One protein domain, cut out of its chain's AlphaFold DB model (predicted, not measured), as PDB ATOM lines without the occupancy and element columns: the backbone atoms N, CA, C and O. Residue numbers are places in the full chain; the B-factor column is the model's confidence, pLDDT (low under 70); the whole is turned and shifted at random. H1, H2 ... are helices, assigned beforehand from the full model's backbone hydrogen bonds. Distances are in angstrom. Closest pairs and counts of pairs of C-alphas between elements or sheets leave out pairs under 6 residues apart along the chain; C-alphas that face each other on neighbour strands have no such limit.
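Overview. This is residues 66 to 121 of the 124 residues of an uncharacterized protein of Alphaproteobacteria bacterium (UniProt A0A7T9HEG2). The long helix H3 makes the longest axis; short H1 crosses it steeply, and short H2 packs on H1, nearly at a right angle to it. A loop, residues 75 to 88, joins H1 to H2. The 56 printed residues, with three named helices in the order H1, H2, H3 and no named strand, are all helix in class, compact with a radius of gyration of the C-alphas of 10.5 A, and span 33 by 22 by 17 A.

Arrangement. Start at H1, residues 66 to 74, which touches H2, residues 89 to 96, about perpendicular at 83 degrees; the closest C-alphas, of Ala 71 and Ile 92, are 6.0 A apart. H1 touches H3, residues 102 to 120, with residues 104 to 112 of H3 alone, at a steep tilt of 64 degrees, the same way; the closest C-alphas, of Val 69 and Ala 108, are 5.0 A apart. H2 and H3 are close but not clearly touching. In H1, H2 and H3 every O i to N i+4 pair is within hydrogen-bond range.

Along the chain. Find C-alpha 66 at (202.435, 255.191, 122.153), where H1 begins. H3 runs 26.0 A to C-alpha 120 at (209.028, 255.751, 140.767).

Size, cuts and confidence. The farthest C-alphas, of Asn 99 and Gly 121, are 33.0 A apart. The printed part has no cut; H1 to H2 is a long link. Residues 118 to 121 have pLDDT under 70.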
ATOM      1  N   GLU A  66     201.056 254.848 121.785       83.69
ATOM      2  CA  GLU A  66     202.435 255.191 122.153       83.69
ATOM      3  C   GLU A  66     202.760 256.668 121.871       83.69
ATOM      4  O   GLU A  66     203.292 257.339 122.750       83.69
ATOM      5  N   ASP A  67     202.357 257.214 120.713       86.06
ATOM      6  CA  ASP A  67     202.486 258.659 120.431       86.06
ATOM      7  C   ASP A  67     201.709 259.503 121.451       86.06
ATOM      8  O   ASP A  67     202.146 260.575 121.858       86.06
ATOM      9  N   ILE A  68     200.540 259.021 121.879       88.25
ATOM     10  CA  ILE A  68     199.719 259.693 122.886       88.25
ATOM     11  C   ILE A  68     200.376 259.606 124.266       88.25
ATOM     12  O   ILE A  68     200.344 260.594 124.990       88.25
ATOM     13  N   VAL A  69     200.991 258.481 124.640       88.38
ATOM     14  CA  VAL A  69     201.760 258.346 125.893       88.38
ATOM     15  C   VAL A  69     202.946 259.313 125.903       88.38
ATOM     16  O   VAL A  69     203.126 260.034 126.883       88.38
ATOM     17  N   ASP A  70     203.707 259.384 124.808       86.75
ATOM     18  CA  ASP A  70     204.841 260.306 124.670       86.75
ATOM     19  C   ASP A  70     204.378 261.770 124.721       86.75
ATOM     20  O   ASP A  70     204.927 262.582 125.468       86.75
ATOM     21  N   ALA A  71     203.276 262.090 124.035       88.62
ATOM     22  CA  ALA A  71     202.649 263.400 124.128       88.62
ATOM     23  C   ALA A  71     202.242 263.737 125.563       88.62
ATOM     24  O   ALA A  71     202.533 264.829 126.038       88.62
ATOM     25  N   ILE A  72     201.612 262.804 126.278       88.44
ATOM     26  CA  ILE A  72     201.240 262.969 127.689       88.44
ATOM     27  C   ILE A  72     202.474 263.220 128.564       88.44
ATOM     28  O   ILE A  72     202.396 264.044 129.475       88.44
ATOM     29  N   ALA A  73     203.597 262.553 128.291       86.12
ATOM     30  CA  ALA A  73     204.861 262.778 128.989       86.12
ATOM     31  C   ALA A  73     205.475 264.156 128.674       86.12
ATOM     32  O   ALA A  73     206.112 264.760 129.539       86.12
ATOM     33  N   ALA A  74     205.267 264.663 127.455       87.44
ATOM     34  CA  ALA A  74     205.710 265.983 127.009       87.44
ATOM     35  C   ALA A  74     204.791 267.137 127.459       87.44
ATOM     36  O   ALA A  74     205.219 268.295 127.452       87.44
ATOM     37  N   LEU A  75     203.543 266.846 127.845       85.75
ATOM     38  CA  LEU A  75     202.587 267.831 128.353       85.75
ATOM     39  C   LEU A  75     202.962 268.332 129.753       85.75
ATOM     40  O   LEU A  75     203.516 267.605 130.577       85.75
ATOM     41  N   ASP A  76     202.592 269.578 130.064       82.19
ATOM     42  CA  ASP A  76     202.873 270.175 131.368       82.19
ATOM     43  C   ASP A  76     201.787 269.774 132.389       82.19
ATOM     44  O   ASP A  76     200.640 270.229 132.285       82.19
ATOM     45  N   PRO A  77     202.111 268.979 133.432       78.88
ATOM     46  CA  PRO A  77     201.141 268.536 134.438       78.88
ATOM     47  C   PRO A  77     200.503 269.665 135.251       78.88
ATOM     48  O   PRO A  77     199.499 269.435 135.925       78.88
ATOM     49  N   ALA A  78     201.040 270.887 135.198       77.38
ATOM     50  CA  ALA A  78     200.465 272.043 135.874       77.38
ATOM     51  C   ALA A  78     199.522 272.870 134.979       77.38
ATOM     52  O   ALA A  78     198.763 273.681 135.518       77.38
ATOM     53  N   LYS A  79     199.552 272.700 133.647       81.12
ATOM     54  CA  LYS A  79     198.736 273.488 132.702       81.12
ATOM     55  C   LYS A  79     197.833 272.657 131.804       81.12
ATOM     56  O   LYS A  79     196.674 273.022 131.620       81.12
ATOM     57  N   ASP A  80     198.341 271.550 131.288       85.62
ATOM     58  CA  ASP A  80     197.678 270.755 130.253       85.62
ATOM     59  C   ASP A  80     196.838 269.612 130.827       85.62
ATOM     60  O   ASP A  80     196.121 268.907 130.112       85.62
ATOM     61  N   PHE A  81     196.875 269.459 132.148       86.00
ATOM     62  CA  PHE A  81     196.165 268.428 132.879       86.00
ATOM     63  C   PHE A  81     194.948 269.017 133.582       86.00
ATOM     64  O   PHE A  81     194.985 270.074 134.216       86.00
ATOM     65  N   GLY A  82     193.826 268.316 133.464       81.62
ATOM     66  CA  GLY A  82     192.596 268.673 134.147       81.62
ATOM     67  C   GLY A  82     192.702 268.479 135.660       81.62
ATOM     68  O   GLY A  82     193.581 267.799 136.183       81.62
ATOM     69  N   LYS A  83     191.708 268.996 136.388       74.50
ATOM     70  CA  LYS A  83     191.605 268.906 137.864       74.50
ATOM     71  C   LYS A  83     191.596 267.473 138.416       74.50
ATOM     72  O   LYS A  83     191.803 267.275 139.606       74.50
ATOM     73  N   ASN A  84     191.346 266.492 137.553       74.44
ATOM     74  CA  ASN A  84     191.354 265.069 137.878       74.44
ATOM     75  C   ASN A  84     192.757 264.446 137.756       74.44
ATOM     76  O   ASN A  84     192.889 263.234 137.892       74.44
ATOM     77  N   GLY A  85     193.778 265.250 137.435       76.56
ATOM     78  CA  GLY A  85     195.142 264.793 137.184       76.56
ATOM     79  C   GLY A  85     195.316 264.056 135.858       76.56
ATOM     80  O   GLY A  85     196.353 263.446 135.668       76.56
ATOM     81  N   LYS A  86     194.319 264.089 134.959       84.12
ATOM     82  CA  LYS A  86     194.383 263.473 133.624       84.12
ATOM     83  C   LYS A  86     194.704 264.528 132.556       84.12
ATOM     84  O   LYS A  86     194.180 265.640 132.670       84.12
ATOM     85  N   PRO A  87     195.479 264.193 131.515       86.88
ATOM     86  CA  PRO A  87     195.797 265.106 130.423       86.88
ATOM     87  C   PRO A  87     194.535 265.453 129.621       86.88
ATOM     88  O   PRO A  87     193.649 264.609 129.433       86.88
ATOM     89  N   ASN A  88     194.418 266.709 129.187       88.19
ATOM     90  CA  ASN A  88     193.294 267.150 128.363       88.19
ATOM     91  C   ASN A  88     193.444 266.627 126.933       88.19
ATOM     92  O   ASN A  88     194.532 266.667 126.367       88.19
ATOM     93  N   VAL A  89     192.336 266.167 126.344       85.69
ATOM     94  CA  VAL A  89     192.316 265.645 124.966       85.69
ATOM     95  C   VAL A  89     192.792 266.730 124.000       85.69
ATOM     96  O   VAL A  89     193.753 266.487 123.286       85.69
ATOM     97  N   ASP A  90     192.252 267.947 124.103       85.62
ATOM     98  CA  ASP A  90     192.658 269.083 123.269       85.62
ATOM     99  C   ASP A  90     194.161 269.401 123.353       85.62
ATOM    100  O   ASP A  90     194.767 269.762 122.352       85.62
ATOM    101  N   ALA A  91     194.784 269.249 124.528       87.62
ATOM    102  CA  ALA A  91     196.211 269.535 124.698       87.62
ATOM    103  C   ALA A  91     197.087 268.493 123.986       87.62
ATOM    104  O   ALA A  91     198.092 268.830 123.367       87.62
ATOM    105  N   ILE A  92     196.678 267.224 124.032       85.88
ATOM    106  CA  ILE A  92     197.343 266.152 123.290       85.88
ATOM    107  C   ILE A  92     197.125 266.335 121.784       85.88
ATOM    108  O   ILE A  92     198.048 266.123 121.003       85.88
ATOM    109  N   GLU A  93     195.918 266.726 121.367       87.06
ATOM    110  CA  GLU A  93     195.616 266.992 119.959       87.06
ATOM    111  C   GLU A  93     196.459 268.138 119.396       87.06
ATOM    112  O   GLU A  93     196.920 268.038 118.261       87.06
ATOM    113  N   ASP A  94     196.675 269.194 120.185       85.50
ATOM    114  CA  ASP A  94     197.524 270.336 119.828       85.50
ATOM    115  C   ASP A  94     199.000 269.922 119.709       85.50
ATOM    116  O   ASP A  94     199.674 270.288 118.748       85.50
ATOM    117  N   LEU A  95     199.483 269.078 120.628       84.56
ATOM    118  CA  LEU A  95     200.871 268.608 120.631       84.56
ATOM    119  C   LEU A  95     201.164 267.622 119.492       84.56
ATOM    120  O   LEU A  95     202.215 267.698 118.857       84.56
ATOM    121  N   LEU A  96     200.228 266.714 119.209       81.62
ATOM    122  CA  LEU A  96     200.344 265.728 118.131       81.62
ATOM    123  C   LEU A  96     199.884 266.261 116.765       81.62
ATOM    124  O   LEU A  96     199.995 265.548 115.767       81.62
ATOM    125  N   ASP A  97     199.322 267.473 116.715       82.06
ATOM    126  CA  ASP A  97     198.576 268.021 115.571       82.06
ATOM    127  C   ASP A  97     197.556 267.006 115.008       82.06
ATOM    128  O   ASP A  97     197.281 266.915 113.809       82.06
ATOM    129  N   ALA A  98     196.969 266.180 115.874       77.75
ATOM    130  CA  ALA A  98     196.233 264.985 115.491       77.75
ATOM    131  C   ALA A  98     194.911 264.865 116.242       77.75
ATOM    132  O   ALA A  98     194.798 265.315 117.367       77.75
ATOM    133  N   ASN A  99     193.886 264.288 115.603       81.19
ATOM    134  CA  ASN A  99     192.598 264.119 116.272       81.19
ATOM    135  C   ASN A  99     192.632 262.835 117.094       81.19
ATOM    136  O   ASN A  99     192.801 261.755 116.524       81.19
ATOM    137  N   ILE A 100     192.483 262.965 118.409       83.00
ATOM    138  CA  ILE A 100     192.458 261.831 119.330       83.00
ATOM    139  C   ILE A 100     191.125 261.751 120.050       83.00
ATOM    140  O   ILE A 100     190.461 262.748 120.324       83.00
ATOM    141  N   THR A 101     190.718 260.533 120.374       84.94
ATOM    142  CA  THR A 101     189.502 260.310 121.154       84.94
ATOM    143  C   THR A 101     189.807 260.255 122.647       84.94
ATOM    144  O   THR A 101     190.898 259.872 123.074       84.94
ATOM    145  N   ALA A 102     188.802 260.562 123.473       86.00
ATOM    146  CA  ALA A 102     188.909 260.410 124.923       86.00
ATOM    147  C   ALA A 102     189.290 258.975 125.337       86.00
ATOM    148  O   ALA A 102     190.022 258.814 126.304       86.00
ATOM    149  N   ALA A 103     188.852 257.960 124.580       86.12
ATOM    150  CA  ALA A 103     189.217 256.565 124.815       86.12
ATOM    151  C   ALA A 103     190.724 256.325 124.634       86.12
ATOM    152  O   ALA A 103     191.346 255.741 125.510       86.12
ATOM    153  N   GLN A 104     191.320 256.842 123.553       85.69
ATOM    154  CA  GLN A 104     192.763 256.721 123.321       85.69
ATOM    155  C   GLN A 104     193.578 257.463 124.384       85.69
ATOM    156  O   GLN A 104     194.588 256.951 124.853       85.69
ATOM    157  N   ARG A 105     193.119 258.650 124.807       88.31
ATOM    158  CA  ARG A 105     193.749 259.392 125.908       88.31
ATOM    159  C   ARG A 105     193.676 258.631 127.222       88.31
ATOM    160  O   ARG A 105     194.656 258.626 127.950       88.31
ATOM    161  N   ASP A 106     192.520 258.066 127.576       88.69
ATOM    162  CA  ASP A 106     192.383 257.296 128.816       88.69
ATOM    163  C   ASP A 106     193.258 256.032 128.785       88.69
ATOM    164  O   ASP A 106     193.933 255.767 129.773       88.69
ATOM    165  N   GLU A 107     193.333 255.329 127.653       88.44
ATOM    166  CA  GLU A 107     194.188 254.143 127.490       88.44
ATOM    167  C   GLU A 107     195.682 254.488 127.604       88.44
ATOM    168  O   GLU A 107     196.406 253.880 128.393       88.44
ATOM    169  N   ALA A 108     196.132 255.526 126.896       89.31
ATOM    170  CA  ALA A 108     197.493 256.041 127.019       89.31
ATOM    171  C   ALA A 108     197.790 256.552 128.437       89.31
ATOM    172  O   ALA A 108     198.873 256.344 128.971       89.31
ATOM    173  N   TRP A 109     196.816 257.186 129.088       88.25
ATOM    174  CA  TRP A 109     196.961 257.652 130.462       88.25
ATOM    175  C   TRP A 109     197.145 256.500 131.452       88.25
ATOM    176  O   TRP A 109     197.968 256.608 132.355       88.25
ATOM    177  N   GLU A 110     196.417 255.393 131.293       89.94
ATOM    178  CA  GLU A 110     196.607 254.200 132.127       89.94
ATOM    179  C   GLU A 110     198.004 253.593 131.946       89.94
ATOM    180  O   GLU A 110     198.637 253.220 132.935       89.94
ATOM    181  N   ILE A 111     198.505 253.544 130.707       87.56
ATOM    182  CA  ILE A 111     199.862 253.069 130.400       87.56
ATOM    183  C   ILE A 111     200.902 253.997 131.034       87.56
ATOM    184  O   ILE A 111     201.732 253.528 131.808       87.56
ATOM    185  N   PHE A 112     200.780 255.309 130.820       87.50
ATOM    186  CA  PHE A 112     201.665 256.310 131.412       87.50
ATOM    187  C   PHE A 112     201.676 256.237 132.944       87.50
ATOM    188  O   PHE A 112     202.732 256.305 133.565       87.50
ATOM    189  N   GLN A 113     200.514 256.067 133.586       86.31
ATOM    190  CA  GLN A 113     200.445 255.907 135.042       86.31
ATOM    191  C   GLN A 113     201.140 254.636 135.522       86.31
ATOM    192  O   GLN A 113     201.762 254.648 136.585       86.31
ATOM    193  N   LYS A 114     201.024 253.547 134.762       85.75
ATOM    194  CA  LYS A 114     201.681 252.283 135.074       85.75
ATOM    195  C   LYS A 114     203.201 252.406 134.928       85.75
ATOM    196  O   LYS A 114     203.910 252.029 135.856       85.75
ATOM    197  N   GLU A 115     203.684 253.013 133.848       82.94
ATOM    198  CA  GLU A 115     205.111 253.285 133.632       82.94
ATOM    199  C   GLU A 115     205.674 254.222 134.702       82.94
ATOM    200  O   GLU A 115     206.672 253.898 135.335       82.94
ATOM    201  N   GLN A 116     204.978 255.315 135.021       77.50
ATOM    202  CA  GLN A 116     205.385 256.230 136.093       77.50
ATOM    203  C   GLN A 116     205.424 255.552 137.466       77.50
ATOM    204  O   GLN A 116     206.279 255.882 138.289       77.50
ATOM    205  N   ALA A 117     204.507 254.618 137.738       75.50
ATOM    206  CA  ALA A 117     204.511 253.838 138.971       75.50
ATOM    207  C   ALA A 117     205.666 252.823 139.015       75.50
ATOM    208  O   ALA A 117     206.219 252.588 140.089       75.50
ATOM    209  N   GLU A 118     206.046 252.246 137.873       69.62
ATOM    210  CA  GLU A 118     207.198 251.348 137.749       69.62
ATOM    211  C   GLU A 118     208.531 252.116 137.840       69.62
ATOM    212  O   GLU A 118     209.435 251.669 138.545       69.62
ATOM    213  N   GLU A 119     208.636 253.309 137.246       63.03
ATOM    214  CA  GLU A 119     209.832 254.161 137.323       63.03
ATOM    215  C   GLU A 119     210.021 254.815 138.704       63.03
ATOM    216  O   GLU A 119     211.145 254.919 139.187       63.03
ATOM    217  N   ASN A 120     208.942 255.199 139.403       56.50
ATOM    218  CA  ASN A 120     209.028 255.751 140.767       56.50
ATOM    219  C   ASN A 120     209.048 254.673 141.872       56.50
ATOM    220  O   ASN A 120     209.274 254.994 143.038       56.50
ATOM    221  N   GLY A 121     208.805 253.402 141.535       50.09
ATOM    222  CA  GLY A 121     208.851 252.264 142.465       50.09
ATOM    223  C   GLY A 121     210.229 251.605 142.591       50.09
ATOM    224  O   GLY A 121     210.362 250.591 143.277       50.09
TER     225      GLY A 121